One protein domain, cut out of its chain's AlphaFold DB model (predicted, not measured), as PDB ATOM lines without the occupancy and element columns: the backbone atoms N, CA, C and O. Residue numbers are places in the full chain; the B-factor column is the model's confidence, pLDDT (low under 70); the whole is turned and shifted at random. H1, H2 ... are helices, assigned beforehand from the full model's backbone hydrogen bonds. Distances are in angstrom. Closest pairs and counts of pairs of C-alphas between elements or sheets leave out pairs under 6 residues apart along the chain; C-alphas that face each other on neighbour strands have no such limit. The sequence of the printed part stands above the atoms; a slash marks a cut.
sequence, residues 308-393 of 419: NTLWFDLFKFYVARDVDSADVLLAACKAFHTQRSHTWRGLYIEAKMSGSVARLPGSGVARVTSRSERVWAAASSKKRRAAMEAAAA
ATOM      1  N   ASN A 308     -36.127   8.069  15.745       95.06
ATOM      2  CA  ASN A 308     -37.474   8.214  16.294       95.06
ATOM      3  C   ASN A 308     -38.384   7.020  15.976       95.06
ATOM      4  O   ASN A 308     -39.299   6.760  16.756       95.06
ATOM      5  N   THR A 309     -38.153   6.313  14.867       95.44
ATOM      6  CA  THR A 309     -38.935   5.129  14.478       95.44
ATOM      7  C   THR A 309     -38.720   3.988  15.466       95.44
ATOM      8  O   THR A 309     -39.696   3.440  15.969       95.44
ATOM      9  N   LEU A 310     -37.470   3.755  15.886       96.50
ATOM     10  CA  LEU A 310     -37.122   2.801  16.941       96.50
ATOM     11  C   LEU A 310     -37.903   3.077  18.234       96.50
ATOM     12  O   LEU A 310     -38.515   2.180  18.809       96.50
ATOM     13  N   TRP A 311     -37.911   4.328  18.702       96.25
ATOM     14  CA  TRP A 311     -38.623   4.688  19.934       96.25
ATOM     15  C   TRP A 311     -40.144   4.634  19.787       96.25
ATOM     16  O   TRP A 311     -40.831   4.323  20.760       96.25
ATOM     17  N   PHE A 312     -40.674   4.930  18.600       94.50
ATOM     18  CA  PHE A 312     -42.097   4.773  18.309       94.50
ATOM     19  C   PHE A 312     -42.514   3.299  18.347       94.50
ATOM     20  O   PHE A 312     -43.513   2.965  18.987       94.50
ATOM     21  N   ASP A 313     -41.722   2.411  17.747       94.12
ATOM     22  CA  ASP A 313     -41.984   0.971  17.754       94.12
ATOM     23  C   ASP A 313     -41.884   0.390  19.166       94.12
ATOM     24  O   ASP A 313     -42.769  -0.358  19.587       94.12
ATOM     25  N   LEU A 314     -40.888   0.812  19.952       93.62
ATOM     26  CA  LEU A 314     -40.782   0.456  21.371       93.62
ATOM     27  C   LEU A 314     -41.985   0.955  22.178       93.62
ATOM     28  O   LEU A 314     -42.504   0.231  23.031       93.62
ATOM     29  N   PHE A 315     -42.458   2.174  21.910       92.12
ATOM     30  CA  PHE A 315     -43.663   2.709  22.538       92.12
ATOM     31  C   PHE A 315     -44.888   1.868  22.190       92.12
ATOM     32  O   PHE A 315     -45.607   1.422  23.083       92.12
ATOM     33  N   LYS A 316     -45.092   1.572  20.908       91.25
ATOM     34  CA  LYS A 316     -46.194   0.725  20.454       91.25
ATOM     35  C   LYS A 316     -46.125  -0.673  21.072       91.25
ATOM     36  O   LYS A 316     -47.135  -1.168  21.559       91.25
ATOM     37  N   PHE A 317     -44.949  -1.290  21.101       89.81
ATOM     38  CA  PHE A 317     -44.794  -2.658  21.585       89.81
ATOM     39  C   PHE A 317     -44.958  -2.785  23.102       89.81
ATOM     40  O   PHE A 317     -45.629  -3.702  23.562       89.81
ATOM     41  N   TYR A 318     -44.365  -1.886  23.891       85.94
ATOM     42  CA  TYR A 318     -44.365  -2.022  25.352       85.94
ATOM     43  C   TYR A 318     -45.487  -1.262  26.047       85.94
ATOM     44  O   TYR A 318     -45.897  -1.660  27.128       85.94
ATOM     45  N   VAL A 319     -45.946  -0.148  25.478       82.44
ATOM     46  CA  VAL A 319     -46.950   0.703  26.128       82.44
ATOM     47  C   VAL A 319     -48.346   0.361  25.626       82.44
ATOM     48  O   VAL A 319     -49.262   0.211  26.429       82.44
ATOM     49  N   ALA A 320     -48.515   0.189  24.312       75.19
ATOM     50  CA  ALA A 320     -49.829  -0.111  23.744       75.19
ATOM     51  C   ALA A 320     -50.226  -1.588  23.855       75.19
ATOM     52  O   ALA A 320     -51.396  -1.907  23.697       75.19
ATOM     53  N   ARG A 321     -49.285  -2.495  24.144       79.81
ATOM     54  CA  ARG A 321     -49.623  -3.902  24.403       79.81
ATOM     55  C   ARG A 321     -50.216  -4.120  25.793       79.81
ATOM     56  O   ARG A 321     -51.038  -5.008  25.960       79.81
ATOM     57  N   ASP A 322     -49.805  -3.319  26.773       74.56
ATOM     58  CA  ASP A 322     -50.338  -3.397  28.140       74.56
ATOM     59  C   ASP A 322     -51.689  -2.677  28.278       74.56
ATOM     60  O   ASP A 322     -52.418  -2.891  29.247       74.56
ATOM     61  N   VAL A 323     -52.028  -1.818  27.314       69.75
ATOM     62  CA  VAL A 323     -53.268  -1.052  27.302       69.75
ATOM     63  C   VAL A 323     -53.957  -1.296  25.967       69.75
ATOM     64  O   VAL A 323     -53.642  -0.620  24.994       69.75
ATOM     65  N   ASP A 324     -54.920  -2.222  25.937       66.50
ATOM     66  CA  ASP A 324     -55.731  -2.631  24.768       66.50
ATOM     67  C   ASP A 324     -56.495  -1.486  24.056       66.50
ATOM     68  O   ASP A 324     -57.356  -1.715  23.208       66.50
ATOM     69  N   SER A 325     -56.223  -0.223  24.376       72.06
ATOM     70  CA  SER A 325     -56.873   0.931  23.782       72.06
ATOM     71  C   SER A 325     -56.000   1.546  22.686       72.06
ATOM     72  O   SER A 325     -54.981   2.188  22.963       72.06
ATOM     73  N   ALA A 326     -56.470   1.464  21.441       81.88
ATOM     74  CA  ALA A 326     -56.020   2.333  20.350       81.88
ATOM     75  C   ALA A 326     -56.039   3.827  20.751       81.88
ATOM     76  O   ALA A 326     -55.249   4.622  20.239       81.88
ATOM     77  N   ASP A 327     -56.875   4.192  21.726       83.25
ATOM     78  CA  ASP A 327     -56.968   5.530  22.308       83.25
ATOM     79  C   ASP A 327     -55.664   6.008  22.951       83.25
ATOM     80  O   ASP A 327     -55.335   7.188  22.842       83.25
ATOM     81  N   VAL A 328     -54.887   5.116  23.575       83.44
ATOM     82  CA  VAL A 328     -53.584   5.466  24.160       83.44
ATOM     83  C   VAL A 328     -52.575   5.822  23.077       83.44
ATOM     84  O   VAL A 328     -51.886   6.836  23.193       83.44
ATOM     85  N   LEU A 329     -52.515   5.034  22.002       86.56
ATOM     86  CA  LEU A 329     -51.667   5.356  20.853       86.56
ATOM     87  C   LEU A 329     -52.109   6.665  20.206       86.56
ATOM     88  O   LEU A 329     -51.277   7.521  19.921       86.56
ATOM     89  N   LEU A 330     -53.417   6.860  20.029       87.88
ATOM     90  CA  LEU A 330     -53.956   8.084  19.451       87.88
ATOM     91  C   LEU A 330     -53.658   9.309  20.329       87.88
ATOM     92  O   LEU A 330     -53.287  10.360  19.804       87.88
ATOM     93  N   ALA A 331     -53.785   9.188  21.652       86.06
ATOM     94  CA  ALA A 331     -53.441  10.240  22.602       86.06
ATOM     95  C   ALA A 331     -51.937  10.545  22.586       86.06
ATOM     96  O   ALA A 331     -51.567  11.717  22.554       86.06
ATOM     97  N   ALA A 332     -51.079   9.523  22.532       86.25
ATOM     98  CA  ALA A 332     -49.631   9.692  22.425       86.25
ATOM     99  C   ALA A 332     -49.225  10.356  21.100       86.25
ATOM    100  O   ALA A 332     -48.425  11.288  21.106       86.25
ATOM    101  N   CYS A 333     -49.833   9.959  19.978       88.31
ATOM    102  CA  CYS A 333     -49.632  10.612  18.683       88.31
ATOM    103  C   CYS A 333     -50.098  12.074  18.715       88.31
ATOM    104  O   CYS A 333     -49.396  12.960  18.231       88.31
ATOM    105  N   LYS A 334     -51.259  12.362  19.321       88.31
ATOM    106  CA  LYS A 334     -51.733  13.742  19.510       88.31
ATOM    107  C   LYS A 334     -50.765  14.548  20.376       88.31
ATOM    108  O   LYS A 334     -50.426  15.665  19.996       88.31
ATOM    109  N   ALA A 335     -50.292  13.999  21.493       84.25
ATOM    110  CA  ALA A 335     -49.290  14.631  22.353       84.25
ATOM    111  C   ALA A 335     -47.997  14.930  21.575       84.25
ATOM    112  O   ALA A 335     -47.532  16.066  21.572       84.25
ATOM    113  N   PHE A 336     -47.491  13.953  20.819       88.00
ATOM    114  CA  PHE A 336     -46.321  14.102  19.953       88.00
ATOM    115  C   PHE A 336     -46.495  15.217  18.907       88.00
ATOM    116  O   PHE A 336     -45.601  16.037  18.715       88.00
ATOM    117  N   HIS A 337     -47.657  15.301  18.252       86.94
ATOM    118  CA  HIS A 337     -47.917  16.326  17.234       86.94
ATOM    119  C   HIS A 337     -48.196  17.719  17.810       86.94
ATOM    120  O   HIS A 337     -47.830  18.726  17.202       86.94
ATOM    121  N   THR A 338     -48.865  17.794  18.962       86.19
ATOM    122  CA  THR A 338     -49.204  19.071  19.612       86.19
ATOM    123  C   THR A 338     -48.001  19.682  20.314       86.19
ATOM    124  O   THR A 338     -47.833  20.903  20.302       86.19
ATOM    125  N   GLN A 339     -47.124  18.852  20.871       82.19
ATOM    126  CA  GLN A 339     -45.925  19.300  21.552       82.19
ATOM    127  C   GLN A 339     -44.713  19.151  20.638       82.19
ATOM    128  O   GLN A 339     -44.005  18.147  20.657       82.19
ATOM    129  N   ARG A 340     -44.435  20.202  19.859       70.12
ATOM    130  CA  ARG A 340     -43.331  20.250  18.876       70.12
ATOM    131  C   ARG A 340     -41.932  19.934  19.437       70.12
ATOM    132  O   ARG A 340     -41.007  19.765  18.652       70.12
ATOM    133  N   SER A 341     -41.755  19.879  20.757       75.12
ATOM    134  CA  SER A 341     -40.480  19.586  21.421       75.12
ATOM    135  C   SER A 341     -40.310  18.132  21.871       75.12
ATOM    136  O   SER A 341     -39.226  17.781  22.337       75.12
ATOM    137  N   HIS A 342     -41.340  17.287  21.778       82.56
ATOM    138  CA  HIS A 342     -41.254  15.922  22.293       82.56
ATOM    139  C   HIS A 342     -40.736  14.961  21.223       82.56
ATOM    140  O   HIS A 342     -41.219  14.918  20.098       82.56
ATOM    141  N   THR A 343     -39.735  14.166  21.594       93.12
ATOM    142  CA  THR A 343     -39.307  12.996  20.820       93.12
ATOM    143  C   THR A 343     -40.048  11.764  21.329       93.12
ATOM    144  O   THR A 343     -40.421  11.706  22.505       93.12
ATOM    145  N   TRP A 344     -40.214  10.744  20.483       93.88
ATOM    146  CA  TRP A 344     -40.782   9.461  20.921       93.88
ATOM    147  C   TRP A 344     -39.981   8.854  22.072       93.88
ATOM    148  O   TRP A 344     -40.556   8.307  23.009       93.88
ATOM    149  N   ARG A 345     -38.659   9.067  22.069       94.19
ATOM    150  CA  ARG A 345     -37.773   8.741  23.189       94.19
ATOM    151  C   ARG A 345     -38.224   9.381  24.502       94.19
ATOM    152  O   ARG A 345     -38.284   8.697  25.520       94.19
ATOM    153  N   GLY A 346     -38.517  10.681  24.487       92.12
ATOM    154  CA  GLY A 346     -38.974  11.415  25.668       92.12
ATOM    155  C   GLY A 346     -40.296  10.868  26.202       92.12
ATOM    156  O   GLY A 346     -40.374  10.515  27.376       92.12
ATOM    157  N   LEU A 347     -41.290  10.712  25.319       90.50
ATOM    158  CA  LEU A 347     -42.611  10.178  25.679       90.50
ATOM    159  C   LEU A 347     -42.528   8.752  26.232       90.50
ATOM    160  O   LEU A 347     -43.202   8.418  27.202       90.50
ATOM    161  N   TYR A 348     -41.678   7.916  25.640       91.00
ATOM    162  CA  TYR A 348     -41.480   6.546  26.088       91.00
ATOM    163  C   TYR A 348     -40.820   6.468  27.469       91.00
ATOM    164  O   TYR A 348     -41.309   5.753  28.346       91.00
ATOM    165  N   ILE A 349     -39.740   7.226  27.691       90.38
ATOM    166  CA  ILE A 349     -39.075   7.286  29.001       90.38
ATOM    167  C   ILE A 349     -40.052   7.818  30.055       90.38
ATOM    168  O   ILE A 349     -40.141   7.251  31.142       90.38
ATOM    169  N   GLU A 350     -40.820   8.858  29.734       88.81
ATOM    170  CA  GLU A 350     -41.826   9.425  30.632       88.81
ATOM    171  C   GLU A 350     -42.934   8.415  30.970       88.81
ATOM    172  O   GLU A 350     -43.238   8.212  32.148       88.81
ATOM    173  N   ALA A 351     -43.482   7.713  29.974       88.00
ATOM    174  CA  ALA A 351     -44.489   6.669  30.178       88.00
ATOM    175  C   ALA A 351     -43.953   5.511  31.037       88.00
ATOM    176  O   ALA A 351     -44.618   5.064  31.975       88.00
ATOM    177  N   LYS A 352     -42.718   5.058  30.779       87.44
ATOM    178  CA  LYS A 352     -42.099   3.957  31.532       87.44
ATOM    179  C   LYS A 352     -41.771   4.355  32.973       87.44
ATOM    180  O   LYS A 352     -42.008   3.571  33.888       87.44
ATOM    181  N   MET A 353     -41.262   5.570  33.188       85.00
ATOM    182  CA  MET A 353     -40.911   6.084  34.521       85.00
ATOM    183  C   MET A 353     -42.138   6.425  35.365       85.00
ATOM    184  O   MET A 353     -42.137   6.216  36.580       85.00
ATOM    185  N   SER A 354     -43.190   6.952  34.739       86.94
ATOM    186  CA  SER A 354     -44.448   7.256  35.425       86.94
ATOM    187  C   SER A 354     -45.245   6.002  35.782       86.94
ATOM    188  O   SER A 354     -46.117   6.074  36.652       86.94
ATOM    189  N   GLY A 355     -44.949   4.870  35.131       83.12
ATOM    190  CA  GLY A 355     -45.684   3.616  35.283       83.12
ATOM    191  C   GLY A 355     -47.156   3.741  34.891       83.12
ATOM    192  O   GLY A 355     -47.958   2.925  35.322       83.12
ATOM    193  N   SER A 356     -47.528   4.800  34.160       76.25
ATOM    194  CA  SER A 356     -48.907   5.057  33.764       76.25
ATOM    195  C   SER A 356     -48.958   5.978  32.554       76.25
ATOM    196  O   SER A 356     -48.517   7.127  32.593       76.25
ATOM    197  N   VAL A 357     -49.590   5.487  31.494       71.06
ATOM    198  CA  VAL A 357     -49.767   6.229  30.239       71.06
ATOM    199  C   VAL A 357     -50.745   7.396  30.386       71.06
ATOM    200  O   VAL A 357     -50.685   8.365  29.635       71.06
ATOM    201  N   ALA A 358     -51.583   7.364  31.427       67.38
ATOM    202  CA  ALA A 358     -52.540   8.419  31.757       67.38
ATOM    203  C   ALA A 358     -51.881   9.747  32.182       67.38
ATOM    204  O   ALA A 358     -52.578  10.724  32.450       67.38
ATOM    205  N   ARG A 359     -50.545   9.793  32.296       71.31
ATOM    206  CA  ARG A 359     -49.797  11.022  32.592       71.31
ATOM    207  C   ARG A 359     -49.219  11.702  31.361       71.31
ATOM    208  O   ARG A 359     -48.580  12.737  31.521       71.31
ATOM    209  N   LEU A 360     -49.445  11.160  30.163       72.00
ATOM    210  CA  LEU A 360     -48.983  11.825  28.956       72.00
ATOM    211  C   LEU A 360     -49.662  13.196  28.821       72.00
ATOM    212  O   LEU A 360     -50.886  13.308  28.966       72.00
ATOM    213  N   PRO A 361     -48.891  14.258  28.564       63.06
ATOM    214  CA  PRO A 361     -49.442  15.596  28.465       63.06
ATOM    215  C   PRO A 361     -50.424  15.682  27.290       63.06
ATOM    216  O   PRO A 361     -50.149  15.232  26.182       63.06
ATOM    217  N   GLY A 362     -51.611  16.234  27.545       65.06
ATOM    218  CA  GLY A 362     -52.688  16.298  26.551       65.06
ATOM    219  C   GLY A 362     -53.550  15.034  26.452       65.06
ATOM    220  O   GLY A 362     -54.553  15.052  25.737       65.06
ATOM    221  N   SER A 363     -53.247  13.969  27.208       58.94
ATOM    222  CA  SER A 363     -54.216  12.899  27.446       58.94
ATOM    223  C   SER A 363     -55.310  13.473  28.355       58.94
ATOM    224  O   SER A 363     -55.219  13.464  29.579       58.94
ATOM    225  N   GLY A 364     -56.377  14.003  27.753       52.53
ATOM    226  CA  GLY A 364     -57.639  14.279  28.448       52.53
ATOM    227  C   GLY A 364     -58.339  13.002  28.936       52.53
ATOM    228  O   GLY A 364     -59.497  13.048  29.340       52.53
ATOM    229  N   VAL A 365     -57.654  11.853  28.872       52.06
ATOM    230  CA  VAL A 365     -58.114  10.559  29.352       52.06
ATOM    231  C   VAL A 365     -58.120  10.620  30.877       52.06
ATOM    232  O   VAL A 365     -57.082  10.538  31.535       52.06
ATOM    233  N   ALA A 366     -59.306  10.830  31.448       40.28
ATOM    234  CA  ALA A 366     -59.536  10.737  32.883       40.28
ATOM    235  C   ALA A 366     -58.938   9.427  33.422       40.28
ATOM    236  O   ALA A 366     -59.062   8.388  32.780       40.28
ATOM    237  N   ARG A 367     -58.288   9.480  34.597       43.78
ATOM    238  CA  ARG A 367     -57.663   8.332  35.286       43.78
ATOM    239  C   ARG A 367     -58.554   7.083  35.243       43.78
ATOM    240  O   ARG A 367     -59.358   6.866  36.147       43.78
ATOM    241  N   VAL A 368     -58.324   6.198  34.283       39.28
ATOM    242  CA  VAL A 368     -58.766   4.808  34.371       39.28
ATOM    243  C   VAL A 368     -57.601   4.032  34.970       39.28
ATOM    244  O   VAL A 368     -56.882   3.322  34.284       39.28
ATOM    245  N   THR A 369     -57.348   4.226  36.268       44.16
ATOM    246  CA  THR A 369     -56.403   3.349  36.974       44.16
ATOM    247  C   THR A 369     -57.083   2.004  37.161       44.16
ATOM    248  O   THR A 369     -58.083   1.909  37.902       44.16
ATOM    249  N   SER A 370     -56.551   0.976  36.509       45.72
ATOM    250  CA  SER A 370     -57.008  -0.397  36.698       45.72
ATOM    251  C   SER A 370     -56.875  -0.786  38.181       45.72
ATOM    252  O   SER A 370     -56.072  -0.233  38.947       45.72
ATOM    253  N   ARG A 371     -57.718  -1.711  38.654       41.22
ATOM    254  CA  ARG A 371     -57.691  -2.165  40.058       41.22
ATOM    255  C   ARG A 371     -56.323  -2.767  40.421       41.22
ATOM    256  O   ARG A 371     -55.878  -2.598  41.554       41.22
ATOM    257  N   SER A 372     -55.636  -3.389  39.461       36.97
ATOM    258  CA  SER A 372     -54.282  -3.932  39.610       36.97
ATOM    259  C   SER A 372     -53.222  -2.839  39.774       36.97
ATOM    260  O   SER A 372     -52.384  -2.968  40.663       36.97
ATOM    261  N   GLU A 373     -53.298  -1.727  39.035       44.19
ATOM    262  CA  GLU A 373     -52.390  -0.579  39.209       44.19
ATOM    263  C   GLU A 373     -52.536   0.083  40.582       44.19
ATOM    264  O   GLU A 373     -51.540   0.444  41.208       44.19
ATOM    265  N   ARG A 374     -53.767   0.198  41.101       49.09
ATOM    266  CA  ARG A 374     -53.998   0.720  42.461       49.09
ATOM    267  C   ARG A 374     -53.384  -0.184  43.527       49.09
ATOM    268  O   ARG A 374     -52.784   0.319  44.477       49.09
ATOM    269  N   VAL A 375     -53.485  -1.500  43.353       46.25
ATOM    270  CA  VAL A 375     -52.882  -2.483  44.264       46.25
ATOM    271  C   VAL A 375     -51.354  -2.457  44.165       46.25
ATOM    272  O   VAL A 375     -50.687  -2.451  45.198       46.25
ATOM    273  N   TRP A 376     -50.787  -2.350  42.961       37.62
ATOM    274  CA  TRP A 376     -49.335  -2.277  42.757       37.62
ATOM    275  C   TRP A 376     -48.731  -0.966  43.276       37.62
ATOM    276  O   TRP A 376     -47.705  -0.980  43.959       37.62
ATOM    277  N   ALA A 377     -49.390   0.170  43.033       42.66
ATOM    278  CA  ALA A 377     -48.975   1.472  43.551       42.66
ATOM    279  C   ALA A 377     -49.075   1.532  45.086       42.66
ATOM    280  O   ALA A 377     -48.154   2.024  45.744       42.66
ATOM    281  N   ALA A 378     -50.141   0.973  45.673       50.75
ATOM    282  CA  ALA A 378     -50.285   0.864  47.126       50.75
ATOM    283  C   ALA A 378     -49.231  -0.075  47.741       50.75
ATOM    284  O   ALA A 378     -48.624   0.267  48.758       50.75
ATOM    285  N   ALA A 379     -48.950  -1.217  47.106       45.16
ATOM    286  CA  ALA A 379     -47.931  -2.167  47.556       45.16
ATOM    287  C   ALA A 379     -46.509  -1.589  47.455       45.16
ATOM    288  O   ALA A 379     -45.716  -1.730  48.388       45.16
ATOM    289  N   SER A 380     -46.197  -0.876  46.370       52.22
ATOM    290  CA  SER A 380     -44.898  -0.223  46.157       52.22
ATOM    291  C   SER A 380     -44.683   0.954  47.117       52.22
ATOM    292  O   SER A 380     -43.609   1.087  47.706       52.22
ATOM    293  N   SER A 381     -45.727   1.752  47.372       62.28
ATOM    294  CA  SER A 381     -45.708   2.823  48.378       62.28
ATOM    295  C   SER A 381     -45.497   2.273  49.795       62.28
ATOM    296  O   SER A 381     -44.620   2.745  50.525       62.28
ATOM    297  N   LYS A 382     -46.207   1.195  50.161       74.94
ATOM    298  CA  LYS A 382     -46.049   0.525  51.462       74.94
ATOM    299  C   LYS A 382     -44.654  -0.091  51.626       74.94
ATOM    300  O   LYS A 382     -44.056   0.040  52.690       74.94
ATOM    301  N   LYS A 383     -44.093  -0.680  50.562       72.50
ATOM    302  CA  LYS A 383     -42.727  -1.235  50.553       72.50
ATOM    303  C   LYS A 383     -41.652  -0.147  50.670       72.50
ATOM    304  O   LYS A 383     -40.687  -0.338  51.404       72.50
ATOM    305  N   ARG A 384     -41.826   1.009  50.013       62.47
ATOM    306  CA  ARG A 384     -40.921   2.169  50.158       62.47
ATOM    307  C   ARG A 384     -40.980   2.777  51.558       62.47
ATOM    308  O   ARG A 384     -39.932   3.093  52.111       62.47
ATOM    309  N   ARG A 385     -42.175   2.888  52.147       75.00
ATOM    310  CA  ARG A 385     -42.355   3.379  53.522       75.00
ATOM    311  C   ARG A 385     -41.709   2.442  54.546       75.00
ATOM    312  O   ARG A 385     -40.912   2.901  55.351       75.00
ATOM    313  N   ALA A 386     -41.936   1.132  54.419       75.12
ATOM    314  CA  ALA A 386     -41.296   0.128  55.269       75.12
ATOM    315  C   ALA A 386     -39.762   0.114  55.119       75.12
ATOM    316  O   ALA A 386     -39.045  -0.055  56.101       75.12
ATOM    317  N   ALA A 387     -39.237   0.334  53.907       60.75
ATOM    318  CA  ALA A 387     -37.798   0.451  53.681       60.75
ATOM    319  C   ALA A 387     -37.203   1.725  54.311       60.75
ATOM    320  O   ALA A 387     -36.116   1.658  54.883       60.75
ATOM    321  N   MET A 388     -37.911   2.862  54.255       60.84
ATOM    322  CA  MET A 388     -37.490   4.090  54.945       60.84
ATOM    323  C   MET A 388     -37.538   3.944  56.466       60.84
ATOM    324  O   MET A 388     -36.583   4.323  57.136       60.84
ATOM    325  N   GLU A 389     -38.603   3.359  57.013       79.69
ATOM    326  CA  GLU A 389     -38.741   3.113  58.455       79.69
ATOM    327  C   GLU A 389     -37.671   2.128  58.953       79.69
ATOM    328  O   GLU A 389     -37.034   2.370  59.978       79.69
ATOM    329  N   ALA A 390     -37.364   1.078  58.181       71.06
ATOM    330  CA  ALA A 390     -36.268   0.159  58.484       71.06
ATOM    331  C   ALA A 390     -34.880   0.822  58.385       71.06
ATOM    332  O   ALA A 390     -33.981   0.471  59.148       71.06
ATOM    333  N   ALA A 391     -34.685   1.774  57.467       59.44
ATOM    334  CA  ALA A 391     -33.444   2.545  57.361       59.44
ATOM    335  C   ALA A 391     -33.287   3.554  58.516       59.44
ATOM    336  O   ALA A 391     -32.181   3.727  59.033       59.44
ATOM    337  N   ALA A 392     -34.389   4.169  58.958       69.69
ATOM    338  CA  ALA A 392     -34.428   5.053  60.120       69.69
ATOM    339  C   ALA A 392     -34.149   4.286  61.425       69.69
ATOM    340  O   ALA A 392     -33.308   4.713  62.216       69.69
ATOM    341  N   ALA A 393     -34.755   3.106  61.605       74.81
ATOM    342  CA  ALA A 393     -34.529   2.240  62.766       74.81
ATOM    343  C   ALA A 393     -33.080   1.729  62.871       74.81
ATOM    344  O   ALA A 393     -32.577   1.504  63.968       74.81
TER     345      ALA A 393
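What this domain is: This is residues 308 to 393 of the 419 residues of the protein "F-box domain-containing protein" of Thecamonas trahens ATCC 50062 (UniProt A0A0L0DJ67). Three short helices, H1, H2 and H3, make a small head, and a long loop leads from it to one long helix, H4, which forms an arm. Residues 378 to 393 of H4 stick out free of the rest, and this arm makes much of the length. The printed part has 86 residues, with four named helices in the order H1, H2, H3, H4 and no named strand; the class is all helix. The whole is loose, with a radius of gyration of the C-alphas of 15.4 A, and it spans 49 by 24 by 21 A.

How they stand to each other: H1, residues 308 to 318, and H2, residues 326 to 338, are close but not clearly touching, with the C-alphas of Lys 316 and Leu 329 closest at 7.2 A; they run opposite ways at a shallow tilt of 28 degrees. H3, residues 344 to 354, touches H1, the closest C-alphas being those of Trp 311 and Arg 345, 5.3 A apart. These two run the same way at a shallow tilt of 32 degrees, only just short of steep. H2 and H3 only just touch, with 3 pairs of C-alphas within 8 A, and H2 does so with residues 332 to 336 alone; the closest C-alphas are those of Phe 336 and Trp 344, 7.3 A apart. They run opposite ways at a steep tilt of 58 degrees. H4, residues 371 to 393, is apart from H1, H2 and H3. In H1, H2, H3 and H4 every O i to N i+4 pair is within hydrogen-bond range.

Where its parts are: H1 begins at C-alpha 308, (-37.474, 8.214, 16.294). H2 is 18.1 A long from first to last C-alpha; H1 is 15.3 A and H3 15.1 A. H4 runs 32.7 A, from C-alpha 371 at (-57.691, -2.165, 40.058) to C-alpha 393 at (-34.529, 2.240, 62.766).

The domain as a whole: The C-alphas farthest apart are those of His 337 and Ala 393, at 49.5 A. The printed part has no cut. The link from H3 to H4, residues 355 to 370, is long. The model's confidence is low, under 70, at 29 residues, among them 361 to 381; the mean pLDDT of H4 is 58.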